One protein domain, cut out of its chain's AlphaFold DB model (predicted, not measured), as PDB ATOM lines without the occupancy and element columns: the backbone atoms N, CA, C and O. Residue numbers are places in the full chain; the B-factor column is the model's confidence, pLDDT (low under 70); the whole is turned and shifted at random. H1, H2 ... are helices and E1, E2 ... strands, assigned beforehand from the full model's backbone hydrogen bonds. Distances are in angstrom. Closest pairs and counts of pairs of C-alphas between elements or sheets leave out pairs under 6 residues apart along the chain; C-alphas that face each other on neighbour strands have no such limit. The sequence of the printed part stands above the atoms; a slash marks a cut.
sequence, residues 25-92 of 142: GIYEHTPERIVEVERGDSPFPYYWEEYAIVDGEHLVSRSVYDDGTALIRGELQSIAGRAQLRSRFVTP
ATOM      1  N   GLY A  25       0.248  41.941  76.345       95.25
ATOM      2  CA  GLY A  25       1.102  41.532  77.465       95.25
ATOM      3  C   GLY A  25       1.394  40.031  77.541       95.25
ATOM      4  O   GLY A  25       1.916  39.573  78.551       95.25
ATOM      5  N   ILE A  26       1.072  39.266  76.493       95.25
ATOM      6  CA  ILE A  26       1.367  37.822  76.401       95.25
ATOM      7  C   ILE A  26       2.568  37.504  75.497       95.25
ATOM      8  O   ILE A  26       2.971  36.349  75.394       95.25
ATOM      9  N   TYR A  27       3.118  38.518  74.829       95.88
ATOM     10  CA  TYR A  27       4.243  38.400  73.910       95.88
ATOM     11  C   TYR A  27       5.469  39.096  74.494       95.88
ATOM     12  O   TYR A  27       5.469  40.312  74.675       95.88
ATOM     13  N   GLU A  28       6.519  38.323  74.771       95.19
ATOM     14  CA  GLU A  28       7.753  38.840  75.380       95.19
ATOM     15  C   GLU A  28       8.489  39.815  74.459       95.19
ATOM     16  O   GLU A  28       9.014  40.813  74.932       95.19
ATOM     17  N   HIS A  29       8.472  39.554  73.148       94.44
ATOM     18  CA  HIS A  29       9.237  40.320  72.162       94.44
ATOM     19  C   HIS A  29       8.543  41.594  71.657       94.44
ATOM     20  O   HIS A  29       9.056  42.265  70.762       94.44
ATOM     21  N   THR A  30       7.347  41.921  72.155       95.88
ATOM     22  CA  THR A  30       6.594  43.084  71.664       95.88
ATOM     23  C   THR A  30       7.350  44.410  71.812       95.88
ATOM     24  O   THR A  30       7.341  45.178  70.848       95.88
ATOM     25  N   PRO A  31       8.035  44.707  72.933       95.62
ATOM     26  CA  PRO A  31       8.827  45.930  73.048       95.62
ATOM     27  C   PRO A  31       9.909  46.047  71.970       95.62
ATOM     28  O   PRO A  31      10.063  47.109  71.371       95.62
ATOM     29  N   GLU A  32      10.625  44.963  71.669       95.88
ATOM     30  CA  GLU A  32      11.653  44.946  70.628       95.88
ATOM     31  C   GLU A  32      11.042  45.173  69.241       95.88
ATOM     32  O   GLU A  32      11.574  45.964  68.465       95.88
ATOM     33  N   ARG A  33       9.888  44.556  68.950       95.38
ATOM     34  CA  ARG A  33       9.173  44.745  67.675       95.38
ATOM     35  C   ARG A  33       8.688  46.173  67.464       95.38
ATOM     36  O   ARG A  33       8.761  46.680  66.349       95.38
ATOM     37  N   ILE A  34       8.220  46.835  68.521       95.56
ATOM     38  CA  ILE A  34       7.837  48.251  68.457       95.56
ATOM     39  C   ILE A  34       9.059  49.098  68.077       95.56
ATOM     40  O   ILE A  34       8.980  49.900  67.150       95.56
ATOM     41  N   VAL A  35      10.210  48.854  68.711       95.50
ATOM     42  CA  VAL A  35      11.459  49.568  68.400       95.50
ATOM     43  C   VAL A  35      11.945  49.291  66.969       95.50
ATOM     44  O   VAL A  35      12.434  50.208  66.311       95.50
ATOM     45  N   GLU A  36      11.807  48.060  66.459       94.88
ATOM     46  CA  GLU A  36      12.119  47.717  65.058       94.88
ATOM     47  C   GLU A  36      11.282  48.548  64.071       94.88
ATOM     48  O   GLU A  36      11.816  49.064  63.086       94.88
ATOM     49  N   VAL A  37       9.982  48.715  64.339       93.06
ATOM     50  CA  VAL A  37       9.089  49.545  63.514       93.06
ATOM     51  C   VAL A  37       9.484  51.016  63.582       93.06
ATOM     52  O   VAL A  37       9.627  51.654  62.541       93.06
ATOM     53  N   GLU A  38       9.714  51.552  64.781       90.75
ATOM     54  CA  GLU A  38      10.087  52.959  64.978       90.75
ATOM     55  C   GLU A  38      11.396  53.328  64.264       90.75
ATOM     56  O   GLU A  38      11.546  54.445  63.766       90.75
ATOM     57  N   ARG A  39      12.342  52.386  64.176       91.38
ATOM     58  CA  ARG A  39      13.605  52.563  63.444       91.38
ATOM     59  C   ARG A  39      13.474  52.370  61.936       91.38
ATOM     60  O   ARG A  39      14.373  52.768  61.199       91.38
ATOM     61  N   GLY A  40      12.372  51.784  61.473       87.62
ATOM     62  CA  GLY A  40      12.205  51.367  60.082       87.62
ATOM     63  C   GLY A  40      13.022  50.126  59.710       87.62
ATOM     64  O   GLY A  40      13.243  49.893  58.525       87.62
ATOM     65  N   ASP A  41      13.459  49.346  60.703       90.88
ATOM     66  CA  ASP A  41      14.190  48.084  60.521       90.88
ATOM     67  C   ASP A  41      13.233  46.882  60.372       90.88
ATOM     68  O   ASP A  41      13.635  45.792  59.959       90.88
ATOM     69  N   SER A  42      11.957  47.072  60.723       87.50
ATOM     70  CA  SER A  42      10.907  46.063  60.584       87.50
ATOM     71  C   SER A  42      10.569  45.798  59.107       87.50
ATOM     72  O   SER A  42      10.489  46.738  58.313       87.50
ATOM     73  N   PRO A  43      10.273  44.538  58.725       82.75
ATOM     74  CA  PRO A  43       9.752  44.221  57.394       82.75
ATOM     75  C   PRO A  43       8.369  44.836  57.130       82.75
ATOM     76  O   PRO A  43       7.954  44.917  55.978       82.75
ATOM     77  N   PHE A  44       7.658  45.247  58.184       83.44
ATOM     78  CA  PHE A  44       6.355  45.897  58.105       83.44
ATOM     79  C   PHE A  44       6.401  47.305  58.716       83.44
ATOM     80  O   PHE A  44       7.061  47.507  59.739       83.44
ATOM     81  N   PRO A  45       5.657  48.270  58.149       84.56
ATOM     82  CA  PRO A  45       5.609  49.658  58.619       84.56
ATOM     83  C   PRO A  45       4.831  49.838  59.934       84.56
ATOM     84  O   PRO A  45       4.822  50.924  60.504       84.56
ATOM     85  N   TYR A  46       4.180  48.780  60.410       91.19
ATOM     86  CA  TYR A  46       3.481  48.708  61.684       91.19
ATOM     87  C   TYR A  46       3.619  47.298  62.268       91.19
ATOM     88  O   TYR A  46       3.953  46.343  61.565       91.19
ATOM     89  N   TYR A  47       3.325  47.159  63.556       95.25
ATOM     90  CA  TYR A  47       3.308  45.891  64.265       95.25
ATOM     91  C   TYR A  47       1.968  45.686  64.977       95.25
ATOM     92  O   TYR A  47       1.382  46.601  65.569       95.25
ATOM     93  N   TRP A  48       1.480  44.450  64.913       95.88
ATOM     94  CA  TRP A  48       0.261  44.026  65.577       95.88
ATOM     95  C   TRP A  48       0.469  42.684  66.266       95.88
ATOM     96  O   TRP A  48       1.249  41.839  65.834       95.88
ATOM     97  N   GLU A  49      -0.275  42.489  67.343       97.12
ATOM     98  CA  GLU A  49      -0.370  41.232  68.058       97.12
ATOM     99  C   GLU A  49      -1.667  40.536  67.657       97.12
ATOM    100  O   GLU A  49      -2.751  41.121  67.728       97.12
ATOM    101  N   GLU A  50      -1.582  39.268  67.278       97.56
ATOM    102  CA  GLU A  50      -2.755  38.405  67.153       97.56
ATOM    103  C   GLU A  50      -2.880  37.546  68.399       97.56
ATOM    104  O   GLU A  50      -1.900  36.987  68.867       97.56
ATOM    105  N   TYR A  51      -4.065  37.417  68.963       97.56
ATOM    106  CA  TYR A  51      -4.285  36.640  70.179       97.56
ATOM    107  C   TYR A  51      -5.720  36.144  70.205       97.56
ATOM    108  O   TYR A  51      -6.561  36.641  69.459       97.56
ATOM    109  N   ALA A  52      -6.033  35.185  71.067       97.62
ATOM    110  CA  ALA A  52      -7.414  34.779  71.268       97.62
ATOM    111  C   ALA A  52      -7.851  34.933  72.721       97.62
ATOM    112  O   ALA A  52      -7.046  34.836  73.647       97.62
ATOM    113  N   ILE A  53      -9.146  35.186  72.900       97.75
ATOM    114  CA  ILE A  53      -9.808  35.184  74.205       97.75
ATOM    115  C   ILE A  53     -10.679  33.934  74.291       97.75
ATOM    116  O   ILE A  53     -11.628  33.794  73.520       97.75
ATOM    117  N   VAL A  54     -10.365  33.040  75.223       97.56
ATOM    118  CA  VAL A  54     -11.117  31.811  75.499       97.56
ATOM    119  C   VAL A  54     -12.145  32.087  76.592       97.56
ATOM    120  O   VAL A  54     -11.802  32.625  77.647       97.56
ATOM    121  N   ASP A  55     -13.409  31.758  76.315       96.19
ATOM    122  CA  ASP A  55     -14.558  31.955  77.216       96.19
ATOM    123  C   ASP A  55     -14.695  33.390  77.767       96.19
ATOM    124  O   ASP A  55     -15.256  33.618  78.834       96.19
ATOM    125  N   GLY A  56     -14.166  34.379  77.040       95.50
ATOM    126  CA  GLY A  56     -14.204  35.791  77.431       95.50
ATOM    127  C   GLY A  56     -13.189  36.213  78.503       95.50
ATOM    128  O   GLY A  56     -13.124  37.404  78.799       95.50
ATOM    129  N   GLU A  57     -12.382  35.297  79.045       94.94
ATOM    130  CA  GLU A  57     -11.494  35.569  80.189       94.94
ATOM    131  C   GLU A  57     -10.016  35.275  79.892       94.94
ATOM    132  O   GLU A  57      -9.141  36.069  80.240       94.94
ATOM    133  N   HIS A  58      -9.712  34.147  79.246       95.69
ATOM    134  CA  HIS A  58      -8.337  33.655  79.153       95.69
ATOM    135  C   HIS A  58      -7.665  34.068  77.843       95.69
ATOM    136  O   HIS A  58      -8.125  33.707  76.762       95.69
ATOM    137  N   LEU A  59      -6.555  34.800  77.944       96.44
ATOM    138  CA  LEU A  59      -5.732  35.172  76.797       96.44
ATOM    139  C   LEU A  59      -4.810  34.020  76.403       96.44
ATOM    140  O   LEU A  59      -4.131  33.443  77.249       96.44
ATOM    141  N   VAL A  60      -4.758  33.728  75.108       96.81
ATOM    142  CA  VAL A  60      -3.816  32.774  74.522       96.81
ATOM    143  C   VAL A  60      -3.162  33.378  73.285       96.81
ATOM    144  O   VAL A  60      -3.763  34.214  72.601       96.81
ATOM    145  N   SER A  61      -1.927  32.970  72.996       96.94
ATOM    146  CA  SER A  61      -1.230  33.398  71.784       96.94
ATOM    147  C   SER A  61      -1.918  32.854  70.530       96.94
ATOM    148  O   SER A  61      -2.678  31.882  70.579       96.94
ATOM    149  N   ARG A  62      -1.604  33.451  69.377       96.75
ATOM    150  CA  ARG A  62      -2.034  32.963  68.064       96.75
ATOM    151  C   ARG A  62      -1.627  31.503  67.842       96.75
ATOM    152  O   ARG A  62      -2.443  30.723  67.371       96.75
ATOM    153  N   SER A  63      -0.412  31.130  68.247       95.94
ATOM    154  CA  SER A  63       0.071  29.747  68.150       95.94
ATOM    155  C   SER A  63      -0.786  28.770  68.958       95.94
ATOM    156  O   SER A  63      -1.219  27.758  68.426       95.94
ATOM    157  N   VAL A  64      -1.118  29.106  70.209       96.62
ATOM    158  CA  VAL A  64      -1.979  28.267  71.060       96.62
ATOM    159  C   VAL A  64      -3.404  28.181  70.503       96.62
ATOM    160  O   VAL A  64      -4.037  27.129  70.579       96.62
ATOM    161  N   TYR A  65      -3.919  29.274  69.931       96.81
ATOM    162  CA  TYR A  65      -5.202  29.262  69.224       96.81
ATOM    163  C   TYR A  65      -5.189  28.288  68.039       96.81
ATOM    164  O   TYR A  65      -6.115  27.488  67.910       96.81
ATOM    165  N   ASP A  66      -4.139  28.328  67.216       96.38
ATOM    166  CA  ASP A  66      -3.987  27.454  66.048       96.38
ATOM    167  C   ASP A  66      -3.823  25.975  66.440       96.38
ATOM    168  O   ASP A  66      -4.363  25.101  65.762       96.38
ATOM    169  N   ASP A  67      -3.176  25.693  67.575       95.75
ATOM    170  CA  ASP A  67      -3.079  24.343  68.149       95.75
ATOM    171  C   ASP A  67      -4.425  23.824  68.699       95.75
ATOM    172  O   ASP A  67      -4.623  22.620  68.894       95.75
ATOM    173  N   GLY A  68      -5.374  24.721  68.990       96.50
ATOM    174  CA  GLY A  68      -6.721  24.381  69.454       96.50
ATOM    175  C   GLY A  68      -6.798  23.831  70.884       96.50
ATOM    176  O   GLY A  68      -7.873  23.393  71.317       96.50
ATOM    177  N   THR A  69      -5.695  23.875  71.639       96.25
ATOM    178  CA  THR A  69      -5.600  23.370  73.017       96.25
ATOM    179  C   THR A  69      -4.763  24.312  73.882       96.25
ATOM    180  O   THR A  69      -3.664  24.687  73.493       96.25
ATOM    181  N   ALA A  70      -5.249  24.666  75.074       96.38
ATOM    182  CA  ALA A  70      -4.566  25.578  75.992       96.38
ATOM    183  C   ALA A  70      -4.520  25.034  77.424       96.38
ATOM    184  O   ALA A  70      -5.416  24.308  77.859       96.38
ATOM    185  N   LEU A  71      -3.489  25.426  78.178       95.44
ATOM    186  CA  LEU A  71      -3.407  25.171  79.614       95.44
ATOM    187  C   LEU A  71      -4.227  26.232  80.362       95.44
ATOM    188  O   LEU A  71      -3.789  27.370  80.516       95.44
ATOM    189  N   ILE A  72      -5.414  25.864  80.836       93.56
ATOM    190  CA  ILE A  72      -6.327  26.760  81.553       93.56
ATOM    191  C   ILE A  72      -6.521  26.212  82.962       93.56
ATOM    192  O   ILE A  72      -6.953  25.076  83.146       93.56
ATOM    193  N   ARG A  73      -6.182  27.027  83.970       90.50
ATOM    194  CA  ARG A  73      -6.251  26.662  85.401       90.50
ATOM    195  C   ARG A  73      -5.473  25.377  85.738       90.50
ATOM    196  O   ARG A  73      -5.879  24.608  86.597       90.50
ATOM    197  N   GLY A  74      -4.340  25.167  85.061       93.62
ATOM    198  CA  GLY A  74      -3.469  24.003  85.261       93.62
ATOM    199  C   GLY A  74      -3.904  22.739  84.517       93.62
ATOM    200  O   GLY A  74      -3.199  21.736  84.589       93.62
ATOM    201  N   GLU A  75      -5.007  22.783  83.770       95.25
ATOM    202  CA  GLU A  75      -5.505  21.651  82.990       95.25
ATOM    203  C   GLU A  75      -5.409  21.927  81.494       95.25
ATOM    204  O   GLU A  75      -5.720  23.024  81.022       95.25
ATOM    205  N   LEU A  76      -4.975  20.920  80.737       96.12
ATOM    206  CA  LEU A  76      -4.932  20.994  79.284       96.12
ATOM    207  C   LEU A  76      -6.352  20.804  78.739       96.12
ATOM    208  O   LEU A  76      -6.950  19.742  78.902       96.12
ATOM    209  N   GLN A  77      -6.896  21.838  78.103       96.94
ATOM    210  CA  GLN A  77      -8.275  21.866  77.629       96.94
ATOM    211  C   GLN A  77      -8.331  22.210  76.145       96.94
ATOM    212  O   GLN A  77      -7.603  23.083  75.673       96.94
ATOM    213  N   SER A  78      -9.254  21.579  75.416       97.00
ATOM    214  CA  SER A  78      -9.585  22.035  74.067       97.00
ATOM    215  C   SER A  78     -10.296  23.389  74.126       97.00
ATOM    216  O   SER A  78     -11.211  23.599  74.934       97.00
ATOM    217  N   ILE A  79      -9.879  24.294  73.246       97.31
ATOM    218  CA  ILE A  79     -10.425  25.651  73.112       97.31
ATOM    219  C   ILE A  79     -11.188  25.849  71.794       97.31
ATOM    220  O   ILE A  79     -11.650  26.953  71.495       97.31
ATOM    221  N   ALA A  80     -11.362  24.779  71.013       94.75
ATOM    222  CA  ALA A  80     -12.111  24.801  69.762       94.75
ATOM    223  C   ALA A  80     -13.560  25.263  69.995       94.75
ATOM    224  O   ALA A  80     -14.268  24.740  70.855       94.75
ATOM    225  N   GLY A  81     -13.996  26.281  69.247       95.12
ATOM    226  CA  GLY A  81     -15.327  26.887  69.389       95.12
ATOM    227  C   GLY A  81     -15.522  27.774  70.629       95.12
ATOM    228  O   GLY A  81     -16.580  28.380  70.767       95.12
ATOM    229  N   ARG A  82     -14.517  27.882  71.510       96.94
ATOM    230  CA  ARG A  82     -14.538  28.708  72.736       96.94
ATOM    231  C   ARG A  82     -13.683  29.967  72.631       96.94
ATOM    232  O   ARG A  82     -13.831  30.888  73.432       96.94
ATOM    233  N   ALA A  83     -12.766  29.989  71.668       97.31
ATOM    234  CA  ALA A  83     -11.793  31.051  71.491       97.31
ATOM    235  C   ALA A  83     -12.225  32.054  70.411       97.31
ATOM    236  O   ALA A  83     -12.666  31.671  69.329       97.31
ATOM    237  N   GLN A  84     -12.064  33.345  70.698       97.69
ATOM    238  CA  GLN A  84     -12.289  34.439  69.753       97.69
ATOM    239  C   GLN A  84     -10.956  35.081  69.389       97.69
ATOM    240  O   GLN A  84     -10.331  35.706  70.248       97.69
ATOM    241  N   LEU A  85     -10.541  34.943  68.128       97.44
ATOM    242  CA  LEU A  85      -9.346  35.601  67.612       97.44
ATOM    243  C   LEU A  85      -9.545  37.122  67.567       97.44
ATOM    244  O   LEU A  85     -10.610  37.622  67.201       97.44
ATOM    245  N   ARG A  86      -8.499  37.853  67.933       97.00
ATOM    246  CA  ARG A  86      -8.407  39.305  67.886       97.00
ATOM    247  C   ARG A  86      -7.042  39.713  67.357       97.00
ATOM    248  O   ARG A  86      -6.056  39.005  67.548       97.00
ATOM    249  N   SER A  87      -7.005  40.901  66.779       95.94
ATOM    250  CA  SER A  87      -5.771  41.577  66.399       95.94
ATOM    251  C   SER A  87      -5.712  42.912  67.128       95.94
ATOM    252  O   SER A  87      -6.736  43.574  67.321       95.94
ATOM    253  N   ARG A  88      -4.519  43.300  67.571       95.81
ATOM    254  CA  ARG A  88      -4.270  44.568  68.244       95.81
ATOM    255  C   ARG A  88      -3.035  45.225  67.656       95.81
ATOM    256  O   ARG A  88      -1.942  44.697  67.787       95.81
ATOM    257  N   PHE A  89      -3.215  46.395  67.063       96.44
ATOM    258  CA  PHE A  89      -2.118  47.214  66.559       96.44
ATOM    259  C   PHE A  89      -1.473  47.961  67.727       96.44
ATOM    260  O   PHE A  89      -2.161  48.678  68.455       96.44
ATOM    261  N   VAL A  90      -0.175  47.742  67.925       97.06
ATOM    262  CA  VAL A  90       0.601  48.303  69.049       97.06
ATOM    263  C   VAL A  90       1.612  49.357  68.593       97.06
ATOM    264  O   VAL A  90       2.338  49.919  69.406       97.06
ATOM    265  N   THR A  91       1.617  49.661  67.297       96.00
ATOM    266  CA  THR A  91       2.253  50.835  66.691       96.00
ATOM    267  C   THR A  91       1.184  51.654  65.958       96.00
ATOM    268  O   THR A  91       0.118  51.104  65.647       96.00
ATOM    269  N   PRO A  92       1.435  52.944  65.666       95.38
ATOM    270  CA  PRO A  92       0.565  53.714  64.785       95.38
ATOM    271  C   PRO A  92       0.338  52.986  63.459       95.38
ATOM    272  O   PRO A  92       1.224  52.290  62.957       95.38
TER     273      PRO A  92
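This is residues 25 to 92 of the 142 residues of an uncharacterized protein of Tropicibacter naphthalenivorans (UniProt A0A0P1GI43). A ribbon of two long antiparallel strands, E1 and E5, runs through the middle of a loose rod, with the short strand E2 beside E1 at the end away from the helix H1. H1 sits at one end of the rod and the small hairpin E3 and E4 at the other, while the short helix H2 packs on the sheet towards the hairpin's end. The printed part has 68 residues, with two named helices and five named strands in the order H1 E1 E2 H2 E3 E4 E5, and its class is mixed, helices and strands. The larger sheet has the order E2, E1, E5, all antiparallel; E3 and E4 make a second, antiparallel sheet. The whole is loose, with a radius of gyration of the C-alphas of 14.0 A and spans of 41 by 19 by 18 A.

Look first at inner strand E1, residues 48 to 54, and edge strand E5, residues 83 to 89: they are antiparallel at 157 degrees, and N 51 and O 86 are within hydrogen-bond range at 2.9 A. On the other side of E1 find edge strand E2, residues 58 to 61, which forms a hairpin with E1; N 54 and O 58 are 2.8 A apart. H2, residues 62 to 67, is on this sheet at a height over the sheet of 8.1 A and stands up from it at 45 degrees; the closest C-alphas of H2 and E1 are those of Arg 62 and Tyr 51, at 4.8 A. The hairpin of E3, residues 69 to 72, and E4, residues 75 to 78, has N 70 and O 77 at 2.9 A. The closest C-alphas of E2 and E3 are those of Val 60 and Ala 70, at 7.4 A. H1, residues 30 to 39, is not on the larger sheet, but only just, with 4 pairs of C-alphas within 10 A; H1 and H2 are apart. In H1 and H2 every O i to N i+4 pair is within hydrogen-bond range.

Find C-alpha 48 at (0.261, 44.026, 65.577); from there E1 runs 19.4 A to C-alpha 54. Start E5 at C-alpha 83 and follow it 19.5 A to C-alpha 89 at (-2.118, 47.214, 66.559). H1 begins at C-alpha 30, (6.594, 43.084, 71.664), and is 14.4 A long. E2 is 10.2 A, H2 8.7 A, E3 9.2 A and E4 9.8 A long.

Look for the two C-alphas farthest apart, those of Gly 40 and Glu 75, at 41.5 A. The printed part has no cut and no long link; H1 to E1, with 8 residues between them, is a short link, and the others are tight. Mean pLDDT of the printed part is 94.9, and no printed residue is under 70.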